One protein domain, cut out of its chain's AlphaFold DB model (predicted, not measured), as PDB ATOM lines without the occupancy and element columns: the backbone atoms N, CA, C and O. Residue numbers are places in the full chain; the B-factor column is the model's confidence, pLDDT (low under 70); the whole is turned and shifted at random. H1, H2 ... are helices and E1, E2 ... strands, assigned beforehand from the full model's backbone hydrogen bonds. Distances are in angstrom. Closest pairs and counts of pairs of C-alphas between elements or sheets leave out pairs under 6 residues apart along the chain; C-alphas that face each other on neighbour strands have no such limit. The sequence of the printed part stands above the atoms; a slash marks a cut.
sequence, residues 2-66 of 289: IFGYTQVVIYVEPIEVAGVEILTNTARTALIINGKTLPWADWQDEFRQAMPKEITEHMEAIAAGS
ATOM      1  N   ILE A   2       2.465 -41.009  52.671       58.69
ATOM      2  CA  ILE A   2       2.643 -40.069  53.794       58.69
ATOM      3  C   ILE A   2       2.108 -38.662  53.458       58.69
ATOM      4  O   ILE A   2       1.420 -38.090  54.287       58.69
ATOM      5  N   PHE A   3       2.312 -38.137  52.244       57.53
ATOM      6  CA  PHE A   3       1.778 -36.841  51.782       57.53
ATOM      7  C   PHE A   3       1.627 -36.833  50.256       57.53
ATOM      8  O   PHE A   3       2.329 -37.578  49.579       57.53
ATOM      9  N   GLY A   4       0.714 -36.017  49.716       54.19
ATOM     10  CA  GLY A   4       0.653 -35.727  48.275       54.19
ATOM     11  C   GLY A   4       0.290 -36.898  47.356       54.19
ATOM     12  O   GLY A   4       0.415 -36.769  46.146       54.19
ATOM     13  N   TYR A   5      -0.183 -38.032  47.882       62.09
ATOM     14  CA  TYR A   5      -0.452 -39.220  47.064       62.09
ATOM     15  C   TYR A   5      -1.538 -39.017  46.002       62.09
ATOM     16  O   TYR A   5      -1.523 -39.679  44.974       62.09
ATOM     17  N   THR A   6      -2.474 -38.097  46.232       64.25
ATOM     18  CA  THR A   6      -3.481 -37.700  45.238       64.25
ATOM     19  C   THR A   6      -2.920 -36.781  44.153       64.25
ATOM     20  O   THR A   6      -3.591 -36.542  43.156       64.25
ATOM     21  N   GLN A   7      -1.706 -36.259  44.338       67.12
ATOM     22  CA  GLN A   7      -1.009 -35.396  43.385       67.12
ATOM     23  C   GLN A   7      -0.002 -36.171  42.525       67.12
ATOM     24  O   GLN A   7       0.568 -35.607  41.596       67.12
ATOM     25  N   VAL A   8       0.211 -37.456  42.823       69.38
ATOM     26  CA  VAL A   8       1.096 -38.343  42.069       69.38
ATOM     27  C   VAL A   8       0.248 -39.423  41.413       69.38
ATOM     28  O   VAL A   8      -0.404 -40.215  42.089       69.38
ATOM     29  N   VAL A   9       0.269 -39.470  40.082       76.50
ATOM     30  CA  VAL A   9      -0.371 -40.534  39.302       76.50
ATOM     31  C   VAL A   9       0.724 -41.391  38.692       76.50
ATOM     32  O   VAL A   9       1.553 -40.894  37.933       76.50
ATOM     33  N   ILE A  10       0.728 -42.679  39.032       76.69
ATOM     34  CA  ILE A  10       1.664 -43.653  38.472       76.69
ATOM     35  C   ILE A  10       0.944 -44.416  37.365       76.69
ATOM     36  O   ILE A  10      -0.040 -45.110  37.620       76.69
ATOM     37  N   TYR A  11       1.451 -44.292  36.142       80.62
ATOM     38  CA  TYR A  11       1.041 -45.128  35.021       80.62
ATOM     39  C   TYR A  11       1.985 -46.321  34.933       80.62
ATOM     40  O   TYR A  11       3.199 -46.150  34.830       80.62
ATOM     41  N   VAL A  12       1.422 -47.526  34.994       79.12
ATOM     42  CA  VAL A  12       2.163 -48.777  34.826       79.12
ATOM     43  C   VAL A  12       1.653 -49.439  33.558       79.12
ATOM     44  O   VAL A  12       0.488 -49.826  33.488       79.12
ATOM     45  N   GLU A  13       2.522 -49.544  32.560       81.00
ATOM     46  CA  GLU A  13       2.208 -50.171  31.282       81.00
ATOM     47  C   GLU A  13       2.897 -51.541  31.198       81.00
ATOM     48  O   GLU A  13       4.108 -51.633  31.428       81.00
ATOM     49  N   PRO A  14       2.154 -52.626  30.925       79.62
ATOM     50  CA  PRO A  14       2.749 -53.940  30.749       79.62
ATOM     51  C   PRO A  14       3.542 -53.990  29.443       79.62
ATOM     52  O   PRO A  14       3.055 -53.589  28.390       79.62
ATOM     53  N   ILE A  15       4.749 -54.547  29.502       81.81
ATOM     54  CA  ILE A  15       5.550 -54.850  28.315       81.81
ATOM     55  C   ILE A  15       5.388 -56.341  28.024       81.81
ATOM     56  O   ILE A  15       5.504 -57.167  28.933       81.81
ATOM     57  N   GLU A  16       5.122 -56.694  26.768       77.19
ATOM     58  CA  GLU A  16       5.070 -58.096  26.353       77.19
ATOM     59  C   GLU A  16       6.462 -58.726  26.464       77.19
ATOM     60  O   GLU A  16       7.402 -58.355  25.759       77.19
ATOM     61  N   VAL A  17       6.592 -59.695  27.367       78.81
ATOM     62  CA  VAL A  17       7.812 -60.480  27.558       78.81
ATOM     63  C   VAL A  17       7.483 -61.943  27.287       78.81
ATOM     64  O   VAL A  17       6.503 -62.480  27.803       78.81
ATOM     65  N   ALA A  18       8.309 -62.604  26.474       79.06
ATOM     66  CA  ALA A  18       8.125 -64.013  26.143       79.06
ATOM     67  C   ALA A  18       8.031 -64.880  27.415       79.06
ATOM     68  O   ALA A  18       8.922 -64.851  28.264       79.06
ATOM     69  N   GLY A  19       6.951 -65.660  27.533       76.69
ATOM     70  CA  GLY A  19       6.692 -66.534  28.683       76.69
ATOM     71  C   GLY A  19       5.982 -65.871  29.871       76.69
ATOM     72  O   GLY A  19       5.803 -66.528  30.896       76.69
ATOM     73  N   VAL A  20       5.563 -64.607  29.748       80.00
ATOM     74  CA  VAL A  20       4.740 -63.909  30.745       80.00
ATOM     75  C   VAL A  20       3.372 -63.606  30.141       80.00
ATOM     76  O   VAL A  20       3.255 -62.836  29.193       80.00
ATOM     77  N   GLU A  21       2.328 -64.212  30.697       82.38
ATOM     78  CA  GLU A  21       0.944 -63.978  30.298       82.38
ATOM     79  C   GLU A  21       0.307 -62.939  31.227       82.38
ATOM     80  O   GLU A  21       0.221 -63.145  32.441       82.38
ATOM     81  N   ILE A  22      -0.135 -61.819  30.653       83.56
ATOM     82  CA  ILE A  22      -0.791 -60.728  31.377       83.56
ATOM     83  C   ILE A  22      -2.241 -60.653  30.908       83.56
ATOM     84  O   ILE A  22      -2.516 -60.342  29.753       83.56
ATOM     85  N   LEU A  23      -3.177 -60.939  31.809       82.81
ATOM     86  CA  LEU A  23      -4.611 -60.961  31.523       82.81
ATOM     87  C   LEU A  23      -5.370 -60.088  32.515       82.81
ATOM     88  O   LEU A  23      -4.931 -59.864  33.638       82.81
ATOM     89  N   THR A  24      -6.556 -59.629  32.138       83.31
ATOM     90  CA  THR A  24      -7.504 -59.056  33.102       83.31
ATOM     91  C   THR A  24      -8.289 -60.164  33.794       83.31
ATOM     92  O   THR A  24      -8.644 -61.160  33.163       83.31
ATOM     93  N   ASN A  25      -8.659 -59.964  35.057       81.69
ATOM     94  CA  ASN A  25      -9.658 -60.810  35.705       81.69
ATOM     95  C   ASN A  25     -11.024 -60.720  34.987       81.69
ATOM     96  O   ASN A  25     -11.288 -59.802  34.210       81.69
ATOM     97  N   THR A  26     -11.932 -61.656  35.276       80.25
ATOM     98  CA  THR A  26     -13.254 -61.756  34.625       80.25
ATOM     99  C   THR A  26     -14.093 -60.482  34.760       80.25
ATOM    100  O   THR A  26     -14.855 -60.147  33.857       80.25
ATOM    101  N   ALA A  27     -13.930 -59.754  35.868       82.75
ATOM    102  CA  ALA A  27     -14.614 -58.490  36.135       82.75
ATOM    103  C   ALA A  27     -13.926 -57.258  35.508       82.75
ATOM    104  O   ALA A  27     -14.464 -56.160  35.611       82.75
ATOM    105  N   ARG A  28     -12.757 -57.419  34.868       81.25
ATOM    106  CA  ARG A  28     -11.916 -56.340  34.306       81.25
ATOM    107  C   ARG A  28     -11.556 -55.238  35.307       81.25
ATOM    108  O   ARG A  28     -11.395 -54.079  34.943       81.25
ATOM    109  N   THR A  29     -11.429 -55.607  36.575       81.62
ATOM    110  CA  THR A  29     -11.064 -54.707  37.675       81.62
ATOM    111  C   THR A  29      -9.604 -54.838  38.092       81.62
ATOM    112  O   THR A  29      -9.087 -53.944  38.753       81.62
ATOM    113  N   ALA A  30      -8.930 -55.931  37.724       79.50
ATOM    114  CA  ALA A  30      -7.542 -56.182  38.097       79.50
ATOM    115  C   ALA A  30      -6.781 -56.923  36.993       79.50
ATOM    116  O   ALA A  30      -7.358 -57.728  36.258       79.50
ATOM    117  N   LEU A  31      -5.473 -56.674  36.921       83.25
ATOM    118  CA  LEU A  31      -4.537 -57.436  36.097       83.25
ATOM    119  C   LEU A  31      -4.047 -58.684  36.847       83.25
ATOM    120  O   LEU A  31      -3.952 -58.707  38.076       83.25
ATOM    121  N   ILE A  32      -3.738 -59.718  36.078       85.12
ATOM    122  CA  ILE A  32      -3.273 -61.034  36.499       85.12
ATOM    123  C   ILE A  32      -2.016 -61.340  35.685       85.12
ATOM    124  O   ILE A  32      -2.035 -61.204  34.465       85.12
ATOM    125  N   ILE A  33      -0.946 -61.777  36.350       85.69
ATOM    126  CA  ILE A  33       0.291 -62.245  35.714       85.69
ATOM    127  C   ILE A  33       0.416 -63.749  35.952       85.69
ATOM    128  O   ILE A  33       0.428 -64.192  37.102       85.69
ATOM    129  N   ASN A  34       0.509 -64.543  34.882       85.06
ATOM    130  CA  ASN A  34       0.657 -66.003  34.924       85.06
ATOM    131  C   ASN A  34      -0.375 -66.690  35.845       85.06
ATOM    132  O   ASN A  34      -0.035 -67.537  36.675       85.06
ATOM    133  N   GLY A  35      -1.639 -66.264  35.755       80.62
ATOM    134  CA  GLY A  35      -2.738 -66.793  36.573       80.62
ATOM    135  C   GLY A  35      -2.738 -66.351  38.044       80.62
ATOM    136  O   GLY A  35      -3.586 -66.808  38.809       80.62
ATOM    137  N   LYS A  36      -1.823 -65.465  38.461       83.19
ATOM    138  CA  LYS A  36      -1.725 -64.941  39.832       83.19
ATOM    139  C   LYS A  36      -2.029 -63.447  39.891       83.19
ATOM    140  O   LYS A  36      -1.789 -62.704  38.942       83.19
ATOM    141  N   THR A  37      -2.549 -62.996  41.027       84.94
ATOM    142  CA  THR A  37      -2.714 -61.565  41.306       84.94
ATOM    143  C   THR A  37      -1.358 -60.872  41.341       84.94
ATOM    144  O   THR A  37      -0.372 -61.460  41.783       84.94
ATOM    145  N   LEU A  38      -1.325 -59.610  40.917       83.00
ATOM    146  CA  LEU A  38      -0.122 -58.787  41.008       83.00
ATOM    147  C   LEU A  38       0.388 -58.703  42.460       83.00
ATOM    148  O   LEU A  38      -0.425 -58.504  43.370       83.00
ATOM    149  N   PRO A  39       1.709 -58.810  42.690       85.25
ATOM    150  CA  PRO A  39       2.312 -58.711  44.017       85.25
ATOM    151  C   PRO A  39       2.430 -57.240  44.453       85.25
ATOM    152  O   PRO A  39       3.513 -56.724  44.712       85.25
ATOM    153  N   TRP A  40       1.296 -56.536  44.530       80.81
ATOM    154  CA  TRP A  40       1.246 -55.105  44.847       80.81
ATOM    155  C   TRP A  40       1.920 -54.750  46.174       80.81
ATOM    156  O   TRP A  40       2.491 -53.671  46.286       80.81
ATOM    157  N   ALA A  41       1.845 -55.635  47.170       74.25
ATOM    158  CA  ALA A  41       2.475 -55.419  48.469       74.25
ATOM    159  C   ALA A  41       4.006 -55.396  48.358       74.25
ATOM    160  O   ALA A  41       4.632 -54.464  48.859       74.25
ATOM    161  N   ASP A  42       4.579 -56.366  47.642       79.81
ATOM    162  CA  ASP A  42       6.026 -56.467  47.436       79.81
ATOM    163  C   ASP A  42       6.523 -55.276  46.607       79.81
ATOM    164  O   ASP A  42       7.447 -54.576  47.010       79.81
ATOM    165  N   TRP A  43       5.828 -54.954  45.510       85.62
ATOM    166  CA  TRP A  43       6.144 -53.788  44.678       85.62
ATOM    167  C   TRP A  43       6.003 -52.461  45.419       85.62
ATOM    168  O   TRP A  43       6.786 -51.544  45.187       85.62
ATOM    169  N   GLN A  44       5.026 -52.329  46.317       74.69
ATOM    170  CA  GLN A  44       4.893 -51.144  47.161       74.69
ATOM    171  C   GLN A  44       6.110 -50.985  48.077       74.69
ATOM    172  O   GLN A  44       6.599 -49.867  48.255       74.69
ATOM    173  N   ASP A  45       6.570 -52.076  48.687       74.31
ATOM    174  CA  ASP A  45       7.703 -52.042  49.604       74.31
ATOM    175  C   ASP A  45       9.021 -51.802  48.834       74.31
ATOM    176  O   ASP A  45       9.826 -50.977  49.270       74.31
ATOM    177  N   GLU A  46       9.200 -52.395  47.648       83.56
ATOM    178  CA  GLU A  46      10.316 -52.111  46.728       83.56
ATOM    179  C   GLU A  46      10.322 -50.650  46.258       83.56
ATOM    180  O   GLU A  46      11.328 -49.951  46.389       83.56
ATOM    181  N   PHE A  47       9.184 -50.147  45.771       82.31
ATOM    182  CA  PHE A  47       9.044 -48.759  45.323       82.31
ATOM    183  C   PHE A  47       9.303 -47.766  46.459       82.31
ATOM    184  O   PHE A  47       9.865 -46.694  46.248       82.31
ATOM    185  N   ARG A  48       8.926 -48.121  47.690       73.25
ATOM    186  CA  ARG A  48       9.228 -47.320  48.879       73.25
ATOM    187  C   ARG A  48      10.722 -47.309  49.204       73.25
ATOM    188  O   ARG A  48      11.222 -46.270  49.624       73.25
ATOM    189  N   GLN A  49      11.418 -48.434  49.044       78.19
ATOM    190  CA  GLN A  49      12.865 -48.517  49.266       78.19
ATOM    191  C   GLN A  49      13.654 -47.742  48.204       78.19
ATOM    192  O   GLN A  49      14.661 -47.117  48.526       78.19
ATOM    193  N   ALA A  50      13.176 -47.750  46.960       83.88
ATOM    194  CA  ALA A  50      13.787 -47.072  45.821       83.88
ATOM    195  C   ALA A  50      12.949 -45.869  45.351       83.88
ATOM    196  O   ALA A  50      12.686 -45.713  44.158       83.88
ATOM    197  N   MET A  51      12.497 -45.028  46.287       79.56
ATOM    198  CA  MET A  51      11.609 -43.911  45.963       79.56
ATOM    199  C   MET A  51      12.315 -42.895  45.044       79.56
ATOM    200  O   MET A  51      13.389 -42.405  45.409       79.56
ATOM    201  N   PRO A  52      11.741 -42.550  43.871       87.12
ATOM    202  CA  PRO A  52      12.326 -41.556  42.978       87.12
ATOM    203  C   PRO A  52      12.541 -40.215  43.676       87.12
ATOM    204  O   PRO A  52      11.717 -39.774  44.489       87.12
ATOM    205  N   LYS A  53      13.651 -39.555  43.344       85.06
ATOM    206  CA  LYS A  53      14.078 -38.331  44.021       85.06
ATOM    207  C   LYS A  53      13.072 -37.200  43.821       85.06
ATOM    208  O   LYS A  53      12.749 -36.507  44.772       85.06
ATOM    209  N   GLU A  54      12.506 -37.080  42.629       83.50
ATOM    210  CA  GLU A  54      11.542 -36.041  42.260       83.50
ATOM    211  C   GLU A  54      10.235 -36.169  43.057       83.50
ATOM    212  O   GLU A  54       9.685 -35.178  43.533       83.50
ATOM    213  N   ILE A  55       9.751 -37.404  43.252       80.06
ATOM    214  CA  ILE A  55       8.573 -37.682  44.088       80.06
ATOM    215  C   ILE A  55       8.895 -37.372  45.551       80.06
ATOM    216  O   ILE A  55       8.080 -36.762  46.238       80.06
ATOM    217  N   THR A  56      10.085 -37.760  46.010       79.25
ATOM    218  CA  THR A  56      10.547 -37.492  47.376       79.25
ATOM    219  C   THR A  56      10.609 -35.990  47.647       79.25
ATOM    220  O   THR A  56       9.994 -35.528  48.602       79.25
ATOM    221  N   GLU A  57      11.254 -35.215  46.774       81.69
ATOM    222  CA  GLU A  57      11.360 -33.755  46.884       81.69
ATOM    223  C   GLU A  57       9.985 -33.078  46.855       81.69
ATOM    224  O   GLU A  57       9.718 -32.182  47.654       81.69
ATOM    225  N   HIS A  58       9.075 -33.530  45.984       79.88
ATOM    226  CA  HIS A  58       7.703 -33.012  45.940       79.88
ATOM    227  C   HIS A  58       6.938 -33.311  47.235       79.88
ATOM    228  O   HIS A  58       6.296 -32.431  47.812       79.88
ATOM    229  N   MET A  59       7.039 -34.543  47.739       73.81
ATOM    230  CA  MET A  59       6.436 -34.939  49.013       73.81
ATOM    231  C   MET A  59       7.031 -34.169  50.194       73.81
ATOM    232  O   MET A  59       6.290 -33.778  51.096       73.81
ATOM    233  N   GLU A  60       8.341 -33.926  50.195       74.12
ATOM    234  CA  GLU A  60       9.036 -33.120  51.199       74.12
ATOM    235  C   GLU A  60       8.612 -31.654  51.146       74.12
ATOM    236  O   GLU A  60       8.377 -31.060  52.196       74.12
ATOM    237  N   ALA A  61       8.435 -31.078  49.955       73.62
ATOM    238  CA  ALA A  61       7.942 -29.713  49.791       73.62
ATOM    239  C   ALA A  61       6.525 -29.546  50.367       73.62
ATOM    240  O   ALA A  61       6.254 -28.586  51.089       73.62
ATOM    241  N   ILE A  62       5.635 -30.515  50.128       71.31
ATOM    242  CA  ILE A  62       4.300 -30.539  50.745       71.31
ATOM    243  C   ILE A  62       4.418 -30.713  52.260       71.31
ATOM    244  O   ILE A  62       3.790 -29.983  53.028       71.31
ATOM    245  N   ALA A  63       5.247 -31.656  52.712       63.56
ATOM    246  CA  ALA A  63       5.465 -31.900  54.130       63.56
ATOM    247  C   ALA A  63       6.078 -30.683  54.843       63.56
ATOM    248  O   ALA A  63       5.781 -30.476  56.016       63.56
ATOM    249  N   ALA A  64       6.867 -29.847  54.163       63.69
ATOM    250  CA  ALA A  64       7.392 -28.589  54.695       63.69
ATOM    251  C   ALA A  64       6.290 -27.540  54.926       63.69
ATOM    252  O   ALA A  64       6.409 -26.721  55.837       63.69
ATOM    253  N   GLY A  65       5.193 -27.600  54.161       58.91
ATOM    254  CA  GLY A  65       3.971 -26.839  54.438       58.91
ATOM    255  C   GLY A  65       3.272 -27.281  55.729       58.91
ATOM    256  O   GLY A  65       2.633 -26.470  56.399       58.91
ATOM    257  N   SER A  66       3.445 -28.545  56.139       57.06
ATOM    258  CA  SER A  66       2.989 -29.031  57.445       57.06
ATOM    259  C   SER A  66       4.025 -28.693  58.520       57.06
ATOM    260  O   SER A  66       5.127 -29.248  58.557       57.06
TER     261      SER A  66
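This is residues 2 to 66 of the 289 residues of an uncharacterized protein of Betaproteobacteria bacterium RIFCSPLOWO2_02_FULL_65_20 (UniProt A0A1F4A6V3). Picture a long, open loop of chain: residues 2 to 21, with no named element, run to a small hairpin of two short strands, E1 and E2, at one end, and the chain comes back through two helices, H1 and then H2, which follow one another with a corner between them. The middle of the loop is empty, and the first and last printed residues lie at the end away from the hairpin. The printed part has 65 residues, with two named strands and then two named helices, in the order E1 E2 H1 H2; the sheet has the order E1 - E2 and is antiparallel. The class is mixed, helices and strands, though under half of the residues are in named elements. The whole is loose, with a radius of gyration of the C-alphas of 15.6 A, and elongated, its C-alphas spanning 45 by 25 by 18 A.

Start at C-alpha 2, at (2.643, -40.069, 53.794), and go through residues 2 to 21, whose C-alphas lie 6 to 22 A from the mean of the C-alphas. Find C-alpha 22 at (-0.791, -60.728, 31.377), where strand E1 begins; it holds residues 22 to 24. Strand E2 follows at residues 31 to 33. Helix H1 holds residues 40 to 49 and is 14.1 A from first to last C-alpha. Helix H2 holds residues 53 to 65 and is 18.5 A long, ending at C-alpha 65, at (3.971, -26.839, 54.438).

Look first at E1 and E2, a hairpin of antiparallel neighbour strands whose directions differ by 148 degrees. The C-alphas of Leu 23 and Ile 32 face each other at 5.2 A. Across this pair, N 23 and O 32 are 2.9 A apart and N 32 and O 23 are 2.7 A apart, both within hydrogen-bond range. Residues 32 to 33 of E2 also make a short antiparallel pairing with residues 36 to 37. Further along, H1 is apart from E1, and H2 is apart from both strands. H1 and H2 are apart too, though a tight link of 3 residues joins them. In H1 and H2 every O i to N i+4 pair is within hydrogen-bond range.

The two C-alphas farthest apart are those of Gly 19 and Ser 66, at 47.4 A, while those of Ile 2 and Ser 66 are 11.6 A apart. Residues 39 to 54, of which 40 to 49 belong to H1, stand free. The links E1 to E2 and E2 to H1 are short, 6 residues each, and the printed part has no cut. The mean pLDDT of the printed part is 77.2; look for values under 70 at residues 2 to 8 and 63 to 66 of this model.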